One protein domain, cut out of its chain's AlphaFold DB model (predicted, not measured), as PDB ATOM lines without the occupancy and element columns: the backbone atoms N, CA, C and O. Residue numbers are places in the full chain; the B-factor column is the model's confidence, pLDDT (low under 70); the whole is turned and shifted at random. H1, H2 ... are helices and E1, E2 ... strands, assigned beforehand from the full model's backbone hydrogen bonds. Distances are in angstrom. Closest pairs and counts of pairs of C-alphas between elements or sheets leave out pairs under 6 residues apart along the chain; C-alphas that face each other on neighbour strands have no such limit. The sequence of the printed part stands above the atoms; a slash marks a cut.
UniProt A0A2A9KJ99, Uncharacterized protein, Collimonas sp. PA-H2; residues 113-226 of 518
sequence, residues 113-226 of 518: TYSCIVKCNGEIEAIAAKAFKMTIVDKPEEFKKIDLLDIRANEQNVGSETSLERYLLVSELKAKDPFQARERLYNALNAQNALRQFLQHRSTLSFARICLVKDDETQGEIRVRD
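What this domain is: This is residues 113 to 226 of the 518 residues of an uncharacterized protein of Collimonas sp. PA-H2 (UniProt A0A2A9KJ99). A strongly twisted sheet of five strands curls round one long helix, H3, which covers one face with its residues 178 to 193. Two short helices, H1 and H2, only graze the sheet, and a long loop, residues 151 to 165, has no named element. The printed part has 114 residues with three named helices and five named strands, in the order E1 H1 E2 H2 E3 H3 E4 E5. The sheet, E2 E3 E1 E4 E5, is antiparallel throughout; the class is mixed, and the whole is compact, with a radius of gyration of the C-alphas of 13.6 A and spans of 41 by 32 by 23 A.

How they stand to each other: E1, residues 113 to 121, has two antiparallel neighbours: E3, residues 166 to 175, with N 116 and O 170 at 2.8 A, and E4, residues 206 to 215, with N 117 and O 212 at 2.8 A. H1, residues 126 to 131, only grazes the sheet; its closest C-alphas to E2, residues 134 to 137, are Ala 129 and Thr 135, 6.2 A. Edge strand E2 is the antiparallel neighbour of E3, with N 135 and O 169 at 2.8 A. H2, residues 147 to 150, only grazes the sheet; the closest C-alphas of H2 and E4 are Leu 149 and Ile 210, 6.7 A. H3, residues 178 to 200, is on one face of the sheet, making two layers, helix and sheet; its closest C-alphas to E3 are Ala 181 and Ala 175, 5.3 A. E1, H1, E2 and E3, H3, E4 are split strand-helix-strand units, same-way strands with another strand between them, and both crossovers are right-handed. E4 and E5, residues 221 to 224, form a hairpin, with N 213 and O 222 at 2.9 A. In H1 and H3 every O i to N i+4 pair is within hydrogen-bond range; H2 is too short for one.

Where its parts are: E1 begins at C-alpha 113, (-27.244, 130.908, 44.326), and is 25.7 A long. E3, 25.0 A, bends by 67 degrees at residue 172. H3 is 32.8 A long and ends at C-alpha 200, (-12.354, 120.186, 16.772). E4, 24.8 A, bends by 71 degrees at residue 209. E5 ends at C-alpha 224, (-36.024, 119.763, 36.876).

The domain as a whole: The C-alphas farthest apart, those of His 201 and Thr 218, are 41.7 A apart. The printed part has no cut. The link from H2 to E3 is long. Residues 150 to 164 and 202 to 204 have pLDDT under 70.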
ATOM      1  N   THR A 113     -28.289 131.795  44.821       93.69
ATOM      2  CA  THR A 113     -27.244 130.908  44.326       93.69
ATOM      3  C   THR A 113     -27.743 129.465  44.336       93.69
ATOM      4  O   THR A 113     -28.369 129.014  45.298       93.69
ATOM      5  N   TYR A 114     -27.513 128.773  43.225       94.56
ATOM      6  CA  TYR A 114     -27.916 127.396  43.008       94.56
ATOM      7  C   TYR A 114     -26.725 126.543  42.587       94.56
ATOM      8  O   TYR A 114     -25.868 126.978  41.810       94.56
ATOM      9  N   SER A 115     -26.764 125.284  42.998       93.69
ATOM     10  CA  SER A 115     -25.887 124.231  42.499       93.69
ATOM     11  C   SER A 115     -26.706 123.249  41.670       93.69
ATOM     12  O   SER A 115     -27.773 122.795  42.094       93.69
ATOM     13  N   CYS A 116     -26.246 122.932  40.464       93.44
ATOM     14  CA  CYS A 116     -26.953 122.046  39.544       93.44
ATOM     15  C   CYS A 116     -26.105 120.829  39.195       93.44
ATOM     16  O   CYS A 116     -24.907 120.954  38.948       93.44
ATOM     17  N   ILE A 117     -26.747 119.667  39.113       90.94
ATOM     18  CA  ILE A 117     -26.097 118.414  38.750       90.94
ATOM     19  C   ILE A 117     -26.844 117.676  37.643       90.94
ATOM     20  O   ILE A 117     -28.076 117.586  37.643       90.94
ATOM     21  N   VAL A 118     -26.090 117.138  36.689       89.56
ATOM     22  CA  VAL A 118     -26.608 116.405  35.528       89.56
ATOM     23  C   VAL A 118     -25.723 115.201  35.231       89.56
ATOM     24  O   VAL A 118     -24.517 115.245  35.447       89.56
ATOM     25  N   LYS A 119     -26.305 114.108  34.732       86.94
ATOM     26  CA  LYS A 119     -25.515 112.971  34.246       86.94
ATOM     27  C   LYS A 119     -24.846 113.305  32.920       86.94
ATOM     28  O   LYS A 119     -25.501 113.878  32.051       86.94
ATOM     29  N   CYS A 120     -23.598 112.903  32.732       84.88
ATOM     30  CA  CYS A 120     -22.848 113.150  31.507       84.88
ATOM     31  C   CYS A 120     -21.934 111.983  31.112       84.88
ATOM     32  O   CYS A 120     -21.539 111.163  31.940       84.88
ATOM     33  N   ASN A 121     -21.553 111.963  29.837       82.25
ATOM     34  CA  ASN A 121     -20.439 111.190  29.309       82.25
ATOM     35  C   ASN A 121     -19.533 112.112  28.467       82.25
ATOM     36  O   ASN A 121     -19.987 113.069  27.836       82.25
ATOM     37  N   GLY A 122     -18.235 111.829  28.490       77.12
ATOM     38  CA  GLY A 122     -17.179 112.670  27.936       77.12
ATOM     39  C   GLY A 122     -16.344 113.364  29.008       77.12
ATOM     40  O   GLY A 122     -16.625 113.282  30.203       77.12
ATOM     41  N   GLU A 123     -15.274 114.014  28.564       74.81
ATOM     42  CA  GLU A 123     -14.336 114.749  29.410       74.81
ATOM     43  C   GLU A 123     -14.415 116.247  29.129       74.81
ATOM     44  O   GLU A 123     -14.657 116.668  27.992       74.81
ATOM     45  N   ILE A 124     -14.184 117.047  30.172       75.25
ATOM     46  CA  ILE A 124     -14.050 118.500  30.084       75.25
ATOM     47  C   ILE A 124     -12.596 118.859  30.346       75.25
ATOM     48  O   ILE A 124     -12.016 118.464  31.354       75.25
ATOM     49  N   GLU A 125     -12.016 119.639  29.440       75.12
ATOM     50  CA  GLU A 125     -10.665 120.175  29.583       75.12
ATOM     51  C   GLU A 125     -10.574 121.075  30.827       75.12
ATOM     52  O   GLU A 125     -11.458 121.898  31.077       75.12
ATOM     53  N   ALA A 126      -9.485 120.971  31.593       76.88
ATOM     54  CA  ALA A 126      -9.328 121.659  32.880       76.88
ATOM     55  C   ALA A 126      -9.535 123.187  32.805       76.88
ATOM     56  O   ALA A 126     -10.057 123.802  33.736       76.88
ATOM     57  N   ILE A 127      -9.158 123.804  31.681       76.38
ATOM     58  CA  ILE A 127      -9.346 125.241  31.441       76.38
ATOM     59  C   ILE A 127     -10.840 125.579  31.346       76.38
ATOM     60  O   ILE A 127     -11.294 126.519  31.997       76.38
ATOM     61  N   ALA A 128     -11.610 124.793  30.590       72.81
ATOM     62  CA  ALA A 128     -13.055 124.969  30.464       72.81
ATOM     63  C   ALA A 128     -13.773 124.669  31.788       72.81
ATOM     64  O   ALA A 128     -14.627 125.447  32.213       72.81
ATOM     65  N   ALA A 129     -13.366 123.605  32.487       79.06
ATOM     66  CA  ALA A 129     -13.875 123.263  33.814       79.06
ATOM     67  C   ALA A 129     -13.742 124.444  34.789       79.06
ATOM     68  O   ALA A 129     -14.709 124.837  35.441       79.06
ATOM     69  N   LYS A 130     -12.572 125.092  34.816       80.69
ATOM     70  CA  LYS A 130     -12.325 126.265  35.661       80.69
ATOM     71  C   LYS A 130     -13.100 127.503  35.204       80.69
ATOM     72  O   LYS A 130     -13.662 128.202  36.044       80.69
ATOM     73  N   ALA A 131     -13.140 127.778  33.900       77.69
ATOM     74  CA  ALA A 131     -13.815 128.954  33.348       77.69
ATOM     75  C   ALA A 131     -15.330 128.940  33.611       77.69
ATOM     76  O   ALA A 131     -15.909 129.978  33.929       77.69
ATOM     77  N   PHE A 132     -15.955 127.764  33.529       73.50
ATOM     78  CA  PHE A 132     -17.398 127.594  33.708       73.50
ATOM     79  C   PHE A 132     -17.800 127.027  35.079       73.50
ATOM     80  O   PHE A 132     -18.979 126.749  35.289       73.50
ATOM     81  N   LYS A 133     -16.849 126.860  36.013       84.44
ATOM     82  CA  LYS A 133     -17.063 126.246  37.341       84.44
ATOM     83  C   LYS A 133     -17.738 124.868  37.263       84.44
ATOM     84  O   LYS A 133     -18.629 124.548  38.047       84.44
ATOM     85  N   MET A 134     -17.324 124.069  36.284       86.25
ATOM     86  CA  MET A 134     -17.830 122.720  36.038       86.25
ATOM     87  C   MET A 134     -16.882 121.694  36.653       86.25
ATOM     88  O   MET A 134     -15.680 121.733  36.395       86.25
ATOM     89  N   THR A 135     -17.425 120.743  37.408       84.75
ATOM     90  CA  THR A 135     -16.659 119.643  38.010       84.75
ATOM     91  C   THR A 135     -17.298 118.315  37.635       84.75
ATOM     92  O   THR A 135     -18.500 118.136  37.818       84.75
ATOM     93  N   ILE A 136     -16.506 117.379  37.108       84.38
ATOM     94  CA  ILE A 136     -16.962 116.002  36.889       84.38
ATOM     95  C   ILE A 136     -16.725 115.218  38.178       84.38
ATOM     96  O   ILE A 136     -15.616 115.226  38.712       84.38
ATOM     97  N   VAL A 137     -17.765 114.556  38.671       84.62
ATOM     98  CA  VAL A 137     -17.749 113.758  39.897       84.62
ATOM     99  C   VAL A 137     -18.371 112.389  39.642       84.62
ATOM    100  O   VAL A 137     -19.384 112.268  38.952       84.62
ATOM    101  N   ASP A 138     -17.779 111.349  40.225       80.31
ATOM    102  CA  ASP A 138     -18.316 109.985  40.128       80.31
ATOM    103  C   ASP A 138     -19.421 109.744  41.169       80.31
ATOM    104  O   ASP A 138     -20.387 109.026  40.913       80.31
ATOM    105  N   LYS A 139     -19.306 110.381  42.344       77.69
ATOM    106  CA  LYS A 139     -20.276 110.301  43.445       77.69
ATOM    107  C   LYS A 139     -20.548 111.689  44.031       77.69
ATOM    108  O   LYS A 139     -19.699 112.226  44.739       77.69
ATOM    109  N   PRO A 140     -21.712 112.289  43.755       79.25
ATOM    110  CA  PRO A 140     -22.027 113.628  44.235       79.25
ATOM    111  C   PRO A 140     -22.654 113.610  45.634       79.25
ATOM    112  O   PRO A 140     -23.852 113.820  45.776       79.25
ATOM    113  N   GLU A 141     -21.850 113.398  46.678       78.88
ATOM    114  CA  GLU A 141     -22.317 113.298  48.081       78.88
ATOM    115  C   GLU A 141     -23.101 114.532  48.579       78.88
ATOM    116  O   GLU A 141     -23.884 114.448  49.525       78.88
ATOM    117  N   GLU A 142     -22.941 115.678  47.915       79.44
ATOM    118  CA  GLU A 142     -23.626 116.934  48.234       79.44
ATOM    119  C   GLU A 142     -25.130 116.940  47.905       79.44
ATOM    120  O   GLU A 142     -25.853 117.825  48.386       79.44
ATOM    121  N   PHE A 143     -25.602 115.986  47.094       83.44
ATOM    122  CA  PHE A 143     -27.001 115.849  46.689       83.44
ATOM    123  C   PHE A 143     -27.638 114.638  47.371       83.44
ATOM    124  O   PHE A 143     -27.182 113.507  47.235       83.44
ATOM    125  N   LYS A 144     -28.746 114.853  48.080       83.81
ATOM    126  CA  LYS A 144     -29.462 113.795  48.808       83.81
ATOM    127  C   LYS A 144     -30.408 112.998  47.917       83.81
ATOM    128  O   LYS A 144     -30.769 111.880  48.267       83.81
ATOM    129  N   LYS A 145     -30.864 113.571  46.799       83.56
ATOM    130  CA  LYS A 145     -31.896 112.977  45.930       83.56
ATOM    131  C   LYS A 145     -31.358 112.454  44.594       83.56
ATOM    132  O   LYS A 145     -32.110 112.435  43.621       83.56
ATOM    133  N   ILE A 146     -30.092 112.038  44.525       80.94
ATOM    134  CA  ILE A 146     -29.419 111.597  43.282       80.94
ATOM    135  C   ILE A 146     -30.214 110.514  42.550       80.94
ATOM    136  O   ILE A 146     -30.352 110.604  41.332       80.94
ATOM    137  N   ASP A 147     -30.837 109.587  43.287       76.94
ATOM    138  CA  ASP A 147     -31.680 108.511  42.746       76.94
ATOM    139  C   ASP A 147     -32.762 109.031  41.782       76.94
ATOM    140  O   ASP A 147     -33.196 108.348  40.855       76.94
ATOM    141  N   LEU A 148     -33.201 110.287  41.936       73.75
ATOM    142  CA  LEU A 148     -34.167 110.909  41.032       73.75
ATOM    143  C   LEU A 148     -33.644 111.097  39.596       73.75
ATOM    144  O   LEU A 148     -34.468 111.270  38.688       73.75
ATOM    145  N   LEU A 149     -32.326 111.073  39.381       72.88
ATOM    146  CA  LEU A 149     -31.689 111.096  38.060       72.88
ATOM    147  C   LEU A 149     -31.681 109.714  37.393       72.88
ATOM    148  O   LEU A 149     -31.687 109.648  36.166       72.88
ATOM    149  N   ASP A 150     -31.742 108.628  38.168       63.62
ATOM    150  CA  ASP A 150     -31.717 107.248  37.665       63.62
ATOM    151  C   ASP A 150     -33.076 106.772  37.142       63.62
ATOM    152  O   ASP A 150     -33.154 106.029  36.166       63.62
ATOM    153  N   ILE A 151     -34.170 107.262  37.736       52.75
ATOM    154  CA  ILE A 151     -35.526 106.702  37.571       52.75
ATOM    155  C   ILE A 151     -36.064 106.723  36.118       52.75
ATOM    156  O   ILE A 151     -37.092 106.102  35.864       52.75
ATOM    157  N   ARG A 152     -35.445 107.423  35.145       47.19
ATOM    158  CA  ARG A 152     -35.963 107.504  33.751       47.19
ATOM    159  C   ARG A 152     -34.925 107.670  32.629       47.19
ATOM    160  O   ARG A 152     -35.270 108.226  31.591       47.19
ATOM    161  N   ALA A 153     -33.689 107.191  32.773       43.66
ATOM    162  CA  ALA A 153     -32.756 107.184  31.631       43.66
ATOM    163  C   ALA A 153     -33.267 106.354  30.419       43.66
ATOM    164  O   ALA A 153     -32.745 106.504  29.322       43.66
ATOM    165  N   ASN A 154     -34.327 105.550  30.594       39.31
ATOM    166  CA  ASN A 154     -34.888 104.663  29.567       39.31
ATOM    167  C   ASN A 154     -36.063 105.219  28.744       39.31
ATOM    168  O   ASN A 154     -36.544 104.518  27.859       39.31
ATOM    169  N   GLU A 155     -36.552 106.438  28.980       41.91
ATOM    170  CA  GLU A 155     -37.681 106.961  28.199       41.91
ATOM    171  C   GLU A 155     -37.336 108.285  27.520       41.91
ATOM    172  O   GLU A 155     -37.400 109.356  28.121       41.91
ATOM    173  N   GLN A 156     -37.085 108.147  26.215       37.47
ATOM    174  CA  GLN A 156     -37.047 109.156  25.152       37.47
ATOM    175  C   GLN A 156     -35.658 109.661  24.735       37.47
ATOM    176  O   GLN A 156     -35.125 110.646  25.234       37.47
ATOM    177  N   ASN A 157     -35.166 108.986  23.688       38.16
ATOM    178  CA  ASN A 157     -34.245 109.471  22.664       38.16
ATOM    179  C   ASN A 157     -32.894 109.992  23.159       38.16
ATOM    180  O   ASN A 157     -32.562 111.168  23.008       38.16
ATOM    181  N   VAL A 158     -32.060 109.061  23.612       39.06
ATOM    182  CA  VAL A 158     -30.639 109.091  23.262       39.06
ATOM    183  C   VAL A 158     -30.425 107.916  22.318       39.06
ATOM    184  O   VAL A 158     -30.385 106.764  22.734       39.06
ATOM    185  N   GLY A 159     -30.387 108.198  21.015       36.34
ATOM    186  CA  GLY A 159     -29.744 107.274  20.095       36.34
ATOM    187  C   GLY A 159     -28.283 107.148  20.520       36.34
ATOM    188  O   GLY A 159     -27.633 108.162  20.766       36.34
ATOM    189  N   SER A 160     -27.803 105.911  20.585       37.56
ATOM    190  CA  SER A 160     -26.484 105.446  21.030       37.56
ATOM    191  C   SER A 160     -26.403 104.971  22.483       37.56
ATOM    192  O   SER A 160     -26.739 105.659  23.442       37.56
ATOM    193  N   GLU A 161     -25.892 103.751  22.582       39.56
ATOM    194  CA  GLU A 161     -25.482 102.968  23.741       39.56
ATOM    195  C   GLU A 161     -24.326 103.635  24.515       39.56
ATOM    196  O   GLU A 161     -23.306 103.014  24.792       39.56
ATOM    197  N   THR A 162     -24.435 104.923  24.846       46.91
ATOM    198  CA  THR A 162     -23.521 105.567  25.794       46.91
ATOM    199  C   THR A 162     -24.195 105.622  27.156       46.91
ATOM    200  O   THR A 162     -25.031 106.484  27.427       46.91
ATOM    201  N   SER A 163     -23.826 104.684  28.029       57.69
ATOM    202  CA  SER A 163     -24.109 104.773  29.460       57.69
ATOM    203  C   SER A 163     -23.628 106.139  29.966       57.69
ATOM    204  O   SER A 163     -22.460 106.512  29.841       57.69
ATOM    205  N   LEU A 164     -24.554 106.951  30.480       65.88
ATOM    206  CA  LEU A 164     -24.199 108.175  31.192       65.88
ATOM    207  C   LEU A 164     -23.727 107.761  32.590       65.88
ATOM    208  O   LEU A 164     -24.549 107.502  33.472       65.88
ATOM    209  N   GLU A 165     -22.413 107.633  32.752       71.81
ATOM    210  CA  GLU A 165     -21.789 107.017  33.935       71.81
ATOM    211  C   GLU A 165     -21.359 108.026  34.999       71.81
ATOM    212  O   GLU A 165     -21.325 107.688  36.181       71.81
ATOM    213  N   ARG A 166     -21.059 109.265  34.599       83.56
ATOM    214  CA  ARG A 166     -20.530 110.303  35.491       83.56
ATOM    215  C   ARG A 166     -21.532 111.425  35.707       83.56
ATOM    216  O   ARG A 166     -22.520 111.554  34.978       83.56
ATOM    217  N   TYR A 167     -21.259 112.260  36.700       86.38
ATOM    218  CA  TYR A 167     -22.042 113.451  36.988       86.38
ATOM    219  C   TYR A 167     -21.221 114.706  36.743       86.38
ATOM    220  O   TYR A 167     -20.032 114.761  37.031       86.38
ATOM    221  N   LEU A 168     -21.887 115.737  36.245       87.69
ATOM    222  CA  LEU A 168     -21.347 117.072  36.106       87.69
ATOM    223  C   LEU A 168     -22.061 117.998  37.080       87.69
ATOM    224  O   LEU A 168     -23.281 118.158  37.010       87.69
ATOM    225  N   LEU A 169     -21.279 118.592  37.973       88.38
ATOM    226  CA  LEU A 169     -21.689 119.579  38.955       88.38
ATOM    227  C   LEU A 169     -21.287 120.973  38.476       88.38
ATOM    228  O   LEU A 169     -20.134 121.201  38.110       88.38
ATOM    229  N   VAL A 170     -22.232 121.907  38.518       89.25
ATOM    230  CA  VAL A 170     -21.972 123.338  38.347       89.25
ATOM    231  C   VAL A 170     -22.490 124.072  39.564       89.25
ATOM    232  O   VAL A 170     -23.687 124.030  39.860       89.25
ATOM    233  N   SER A 171     -21.580 124.748  40.249       87.38
ATOM    234  CA  SER A 171     -21.866 125.479  41.480       87.38
ATOM    235  C   SER A 171     -21.931 126.982  41.222       87.38
ATOM    236  O   SER A 171     -21.449 127.488  40.206       87.38
ATOM    237  N   GLU A 172     -22.503 127.712  42.177       88.56
ATOM    238  CA  GLU A 172     -22.565 129.177  42.170       88.56
ATOM    239  C   GLU A 172     -23.386 129.798  41.020       88.56
ATOM    240  O   GLU A 172     -23.123 130.921  40.570       88.56
ATOM    241  N   LEU A 173     -24.412 129.091  40.536       91.44
ATOM    242  CA  LEU A 173     -25.317 129.605  39.513       91.44
ATOM    243  C   LEU A 173     -26.296 130.599  40.132       91.44
ATOM    244  O   LEU A 173     -27.234 130.234  40.835       91.44
ATOM    245  N   LYS A 174     -26.106 131.880  39.830       93.12
ATOM    246  CA  LYS A 174     -27.039 132.934  40.238       93.12
ATOM    247  C   LYS A 174     -28.305 132.863  39.390       93.12
ATOM    248  O   LYS A 174     -28.187 132.921  38.172       93.12
ATOM    249  N   ALA A 175     -29.494 132.778  39.976       92.94
ATOM    250  CA  ALA A 175     -30.771 132.820  39.253       92.94
ATOM    251  C   ALA A 175     -31.917 133.306  40.160       92.94
ATOM    252  O   ALA A 175     -31.779 133.320  41.380       92.94
ATOM    253  N   LYS A 176     -33.054 133.712  39.581       91.50
ATOM    254  CA  LYS A 176     -34.268 134.046  40.359       91.50
ATOM    255  C   LYS A 176     -35.034 132.808  40.841       91.50
ATOM    256  O   LYS A 176     -35.725 132.875  41.853       91.50
ATOM    257  N   ASP A 177     -34.923 131.693  40.119       93.06
ATOM    258  CA  ASP A 177     -35.625 130.451  40.434       93.06
ATOM    259  C   ASP A 177     -34.866 129.199  39.939       93.06
ATOM    260  O   ASP A 177     -33.980 129.310  39.081       93.06
ATOM    261  N   PRO A 178     -35.217 127.993  40.436       93.12
ATOM    262  CA  PRO A 178     -34.519 126.756  40.081       93.12
ATOM    263  C   PRO A 178     -34.593 126.368  38.595       93.12
ATOM    264  O   PRO A 178     -33.694 125.701  38.087       93.12
ATOM    265  N   PHE A 179     -35.652 126.754  37.879       92.62
ATOM    266  CA  PHE A 179     -35.790 126.429  36.456       92.62
ATOM    267  C   PHE A 179     -34.896 127.341  35.614       92.62
ATOM    268  O   PHE A 179     -34.242 126.870  34.687       92.62
ATOM    269  N   GLN A 180     -34.778 128.618  35.988       91.44
ATOM    270  CA  GLN A 180     -33.807 129.524  35.379       91.44
ATOM    271  C   GLN A 180     -32.359 129.088  35.666       91.44
ATOM    272  O   GLN A 180     -31.506 129.207  34.786       91.44
ATOM    273  N   ALA A 181     -32.064 128.553  36.858       93.12
ATOM    274  CA  ALA A 181     -30.745 127.985  37.157       93.12
ATOM    275  C   ALA A 181     -30.398 126.823  36.210       93.12
ATOM    276  O   ALA A 181     -29.297 126.784  35.658       93.12
ATOM    277  N   ARG A 182     -31.368 125.934  35.940       92.00
ATOM    278  CA  ARG A 182     -31.232 124.883  34.922       92.00
ATOM    279  C   ARG A 182     -30.951 125.465  33.533       92.00
ATOM    280  O   ARG A 182     -30.033 124.997  32.871       92.00
ATOM    281  N   GLU A 183     -31.705 126.463  33.079       89.25
ATOM    282  CA  GLU A 183     -31.466 127.074  31.759       89.25
ATOM    283  C   GLU A 183     -30.046 127.651  31.650       89.25
ATOM    284  O   GLU A 183     -29.354 127.431  30.658       89.25
ATOM    285  N   ARG A 184     -29.543 128.301  32.710       89.50
ATOM    286  CA  ARG A 184     -28.151 128.785  32.753       89.50
ATOM    287  C   ARG A 184     -27.130 127.647  32.683       89.50
ATOM    288  O   ARG A 184     -26.141 127.792  31.967       89.50
ATOM    289  N   LEU A 185     -27.377 126.530  33.373       90.50
ATOM    290  CA  LEU A 185     -26.549 125.322  33.272       90.50
ATOM    291  C   LEU A 185     -26.470 124.833  31.818       90.50
ATOM    292  O   LEU A 185     -25.372 124.683  31.284       90.50
ATOM    293  N   TYR A 186     -27.612 124.597  31.168       87.81
ATOM    294  CA  TYR A 186     -27.626 124.060  29.803       87.81
ATOM    295  C   TYR A 186     -27.069 125.052  28.782       87.81
ATOM    296  O   TYR A 186     -26.381 124.630  27.857       87.81
ATOM    297  N   ASN A 187     -27.263 126.359  28.971       85.81
ATOM    298  CA  ASN A 187     -26.630 127.375  28.131       85.81
ATOM    299  C   ASN A 187     -25.102 127.338  28.241       85.81
ATOM    300  O   ASN A 187     -24.420 127.393  27.220       85.81
ATOM    301  N   ALA A 188     -24.555 127.182  29.450       85.00
ATOM    302  CA  ALA A 188     -23.112 127.036  29.641       85.00
ATOM    303  C   ALA A 188     -22.576 125.742  29.003       85.00
ATOM    304  O   ALA A 188     -21.550 125.764  28.322       85.00
ATOM    305  N   LEU A 189     -23.293 124.625  29.165       85.19
ATOM    306  CA  LEU A 189     -22.931 123.341  28.557       85.19
ATOM    307  C   LEU A 189     -22.980 123.382  27.027       85.19
ATOM    308  O   LEU A 189     -22.054 122.917  26.365       85.19
ATOM    309  N   ASN A 190     -24.028 123.977  26.460       84.94
ATOM    310  CA  ASN A 190     -24.185 124.132  25.017       84.94
ATOM    311  C   ASN A 190     -23.141 125.085  24.436       84.94
ATOM    312  O   ASN A 190     -22.591 124.787  23.382       84.94
ATOM    313  N   ALA A 191     -22.817 126.182  25.128       83.31
ATOM    314  CA  ALA A 191     -21.749 127.088  24.713       83.31
ATOM    315  C   ALA A 191     -20.397 126.367  24.657       83.31
ATOM    316  O   ALA A 191     -19.655 126.523  23.686       83.31
ATOM    317  N   GLN A 192     -20.100 125.523  25.650       80.75
ATOM    318  CA  GLN A 192     -18.869 124.743  25.634       80.75
ATOM    319  C   GLN A 192     -18.868 123.670  24.539       80.75
ATOM    320  O   GLN A 192     -17.868 123.479  23.842       80.75
ATOM    321  N   ASN A 193     -19.995 122.986  24.341       82.62
ATOM    322  CA  ASN A 193     -20.134 122.035  23.245       82.62
ATOM    323  C   ASN A 193     -19.953 122.713  21.879       82.62
ATOM    324  O   ASN A 193     -19.227 122.193  21.034       82.62
ATOM    325  N   ALA A 194     -20.538 123.896  21.687       83.38
ATOM    326  CA  ALA A 194     -20.406 124.682  20.466       83.38
ATOM    327  C   ALA A 194     -18.958 125.126  20.223       83.38
ATOM    328  O   ALA A 194     -18.454 124.969  19.113       83.38
ATOM    329  N   LEU A 195     -18.260 125.618  21.255       82.69
ATOM    330  CA  LEU A 195     -16.853 126.012  21.145       82.69
ATOM    331  C   LEU A 195     -15.978 124.833  20.722       82.69
ATOM    332  O   LEU A 195     -15.177 124.941  19.793       82.69
ATOM    333  N   ARG A 196     -16.137 123.681  21.373       79.12
ATOM    334  CA  ARG A 196     -15.317 122.515  21.052       79.12
ATOM    335  C   ARG A 196     -15.704 121.899  19.700       79.12
ATOM    336  O   ARG A 196     -14.812 121.471  18.972       79.12
ATOM    337  N   GLN A 197     -16.975 121.939  19.299       84.75
ATOM    338  CA  GLN A 197     -17.391 121.558  17.946       84.75
ATOM    339  C   GLN A 197     -16.806 122.503  16.885       84.75
ATOM    340  O   GLN A 197     -16.393 122.039  15.825       84.75
ATOM    341  N   PHE A 198     -16.720 123.803  17.171       85.75
ATOM    342  CA  PHE A 198     -16.077 124.780  16.295       85.75
ATOM    343  C   PHE A 198     -14.572 124.516  16.146       85.75
ATOM    344  O   PHE A 198     -14.061 124.528  15.031       85.75
ATOM    345  N   LEU A 199     -13.873 124.227  17.249       84.56
ATOM    346  CA  LEU A 199     -12.420 124.014  17.245       84.56
ATOM    347  C   LEU A 199     -11.993 122.635  16.717       84.56
ATOM    348  O   LEU A 199     -10.944 122.519  16.092       84.56
ATOM    349  N   GLN A 200     -12.760 121.580  17.008       81.50
ATOM    350  CA  GLN A 200     -12.354 120.186  16.772       81.50
ATOM    351  C   GLN A 200     -13.241 119.449  15.758       81.50
ATOM    352  O   GLN A 200     -12.951 118.298  15.434       81.50
ATOM    353  N   HIS A 201     -14.338 120.059  15.293       78.56
ATOM    354  CA  HIS A 201     -15.336 119.443  14.404       78.56
ATOM    355  C   HIS A 201     -15.852 118.067  14.877       78.56
ATOM    356  O   HIS A 201     -16.297 117.245  14.077       78.56
ATOM    357  N   ARG A 202     -15.812 117.801  16.189       66.06
ATOM    358  CA  ARG A 202     -16.306 116.574  16.839       66.06
ATOM    359  C   ARG A 202     -17.330 116.939  17.906       66.06
ATOM    360  O   ARG A 202     -17.202 117.997  18.509       66.06
ATOM    361  N   SER A 203     -18.319 116.074  18.144       58.38
ATOM    362  CA  SER A 203     -19.259 116.202  19.269       58.38
ATOM    363  C   SER A 203     -18.574 115.883  20.600       58.38
ATOM    364  O   SER A 203     -17.692 115.027  20.665       58.38
ATOM    365  N   THR A 204     -18.972 116.581  21.658       64.69
ATOM    366  CA  THR A 204     -18.033 117.042  22.692       64.69
ATOM    367  C   THR A 204     -18.337 116.514  24.092       64.69
ATOM    368  O   THR A 204     -17.447 115.959  24.723       64.69
ATOM    369  N   LEU A 205     -19.577 116.597  24.563       73.19
ATOM    370  CA  LEU A 205     -20.056 115.943  25.782       73.19
ATOM    371  C   LEU A 205     -21.536 115.632  25.609       73.19
ATOM    372  O   LEU A 205     -22.302 116.507  25.192       73.19
ATOM    373  N   SER A 206     -21.936 114.410  25.952       78.62
ATOM    374  CA  SER A 206     -23.346 114.058  26.062       78.62
ATOM    375  C   SER A 206     -23.787 114.224  27.509       78.62
ATOM    376  O   SER A 206     -23.071 113.874  28.446       78.62
ATOM    377  N   PHE A 207     -24.970 114.788  27.711       83.25
ATOM    378  CA  PHE A 207     -25.546 114.970  29.034       83.25
ATOM    379  C   PHE A 207     -27.035 114.654  29.018       83.25
ATOM    380  O   PHE A 207     -27.717 114.800  28.002       83.25
ATOM    381  N   ALA A 208     -27.540 114.194  30.159       82.75
ATOM    382  CA  ALA A 208     -28.953 113.927  30.346       82.75
ATOM    383  C   ALA A 208     -29.768 115.220  30.226       82.75
ATOM    384  O   ALA A 208     -29.303 116.310  30.544       82.75
ATOM    385  N   ARG A 209     -31.034 115.072  29.840       79.88
ATOM    386  CA  ARG A 209     -32.050 116.141  29.784       79.88
ATOM    387  C   ARG A 209     -32.665 116.491  31.146       79.88
ATOM    388  O   ARG A 209     -33.456 117.418  31.297       79.88
ATOM    389  N   ILE A 210     -32.367 115.685  32.158       84.88
ATOM    390  CA  ILE A 210     -32.890 115.842  33.512       84.88
ATOM    391  C   ILE A 210     -31.735 116.262  34.403       84.88
ATOM    392  O   ILE A 210     -30.697 115.604  34.408       84.88
ATOM    393  N   CYS A 211     -31.954 117.308  35.194       90.25
ATOM    394  CA  CYS A 211     -30.993 117.775  36.180       90.25
ATOM    395  C   CYS A 211     -31.632 117.864  37.570       90.25
ATOM    396  O   CYS A 211     -32.862 117.898  37.729       90.25
ATOM    397  N   LEU A 212     -30.776 117.899  38.581       92.00
ATOM    398  CA  LEU A 212     -31.141 118.210  39.951       92.00
ATOM    399  C   LEU A 212     -30.597 119.589  40.289       92.00
ATOM    400  O   LEU A 212     -29.427 119.871  40.054       92.00
ATOM    401  N   VAL A 213     -31.464 120.443  40.814       93.62
ATOM    402  CA  VAL A 213     -31.131 121.812  41.199       93.62
ATOM    403  C   VAL A 213     -31.285 121.919  42.705       93.62
ATOM    404  O   VAL A 213     -32.333 121.565  43.256       93.62
ATOM    405  N   LYS A 214     -30.236 122.395  43.361       93.75
ATOM    406  CA  LYS A 214     -30.159 122.622  44.796       93.75
ATOM    407  C   LYS A 214     -30.068 124.121  45.047       93.75
ATOM    408  O   LYS A 214     -29.235 124.798  44.458       93.75
ATOM    409  N   ASP A 215     -30.965 124.634  45.875       92.50
ATOM    410  CA  ASP A 215     -30.897 126.001  46.395       92.50
ATOM    411  C   ASP A 215     -29.867 126.023  47.533       92.50
ATOM    412  O   ASP A 215     -30.040 125.315  48.529       92.50
ATOM    413  N   ASP A 216     -28.785 126.788  47.373       89.12
ATOM    414  CA  ASP A 216     -27.647 126.751  48.302       89.12
ATOM    415  C   ASP A 216     -27.990 127.360  49.673       89.12
ATOM    416  O   ASP A 216     -27.380 127.014  50.683       89.12
ATOM    417  N   GLU A 217     -29.008 128.218  49.751       88.00
ATOM    418  CA  GLU A 217     -29.445 128.833  51.011       88.00
ATOM    419  C   GLU A 217     -30.355 127.892  51.803       88.00
ATOM    420  O   GLU A 217     -30.177 127.678  52.999       88.00
ATOM    421  N   THR A 218     -31.356 127.318  51.134       87.75
ATOM    422  CA  THR A 218     -32.374 126.472  51.784       87.75
ATOM    423  C   THR A 218     -31.997 124.997  51.818       87.75
ATOM    424  O   THR A 218     -32.684 124.207  52.465       87.75
ATOM    425  N   GLN A 219     -30.944 124.610  51.089       89.19
ATOM    426  CA  GLN A 219     -30.543 123.223  50.837       89.19
ATOM    427  C   GLN A 219     -31.663 122.386  50.185       89.19
ATOM    428  O   GLN A 219     -31.649 121.153  50.220       89.19
ATOM    429  N   GLY A 220     -32.661 123.053  49.597       87.94
ATOM    430  CA  GLY A 220     -33.807 122.430  48.957       87.94
ATOM    431  C   GLY A 220     -33.448 121.892  47.576       87.94
ATOM    432  O   GLY A 220     -32.994 122.636  46.714       87.94
ATOM    433  N   GLU A 221     -33.707 120.605  47.354       91.75
ATOM    434  CA  GLU A 221     -33.428 119.925  46.085       91.75
ATOM    435  C   GLU A 221     -34.702 119.661  45.278       91.75
ATOM    436  O   GLU A 221     -35.649 119.019  45.769       91.75
ATOM    437  N   ILE A 222     -34.690 120.091  44.016       90.50
ATOM    438  CA  ILE A 222     -35.752 119.874  43.036       90.50
ATOM    439  C   ILE A 222     -35.201 119.203  41.774       90.50
ATOM    440  O   ILE A 222     -34.189 119.604  41.206       90.50
ATOM    441  N   ARG A 223     -35.906 118.170  41.306       90.25
ATOM    442  CA  ARG A 223     -35.662 117.563  39.995       90.25
ATOM    443  C   ARG A 223     -36.326 118.418  38.922       90.25
ATOM    444  O   ARG A 223     -37.554 118.546  38.925       90.25
ATOM    445  N   VAL A 224     -35.542 118.924  37.977       89.06
ATOM    446  CA  VAL A 224     -36.024 119.763  36.876       89.06
ATOM    447  C   VAL A 224     -35.798 119.041  35.546       89.06
ATOM    448  O   VAL A 224     -34.718 118.515  35.278       89.06
ATOM    449  N   ARG A 225     -36.852 118.964  34.730       84.38
ATOM    450  CA  ARG A 225     -36.835 118.351  33.392       84.38
ATOM    451  C   ARG A 225     -36.689 119.423  32.316       84.38
ATOM    452  O   ARG A 225     -36.877 120.601  32.609       84.38
ATOM    453  N   ASP A 226     -36.453 118.977  31.087       80.50
ATOM    454  CA  ASP A 226     -36.597 119.808  29.894       80.50
ATOM    455  C   ASP A 226     -37.914 120.584  29.854       80.50
ATOM    456  O   ASP A 226     -38.962 120.040  30.242       80.50
TER     457      ASP A 226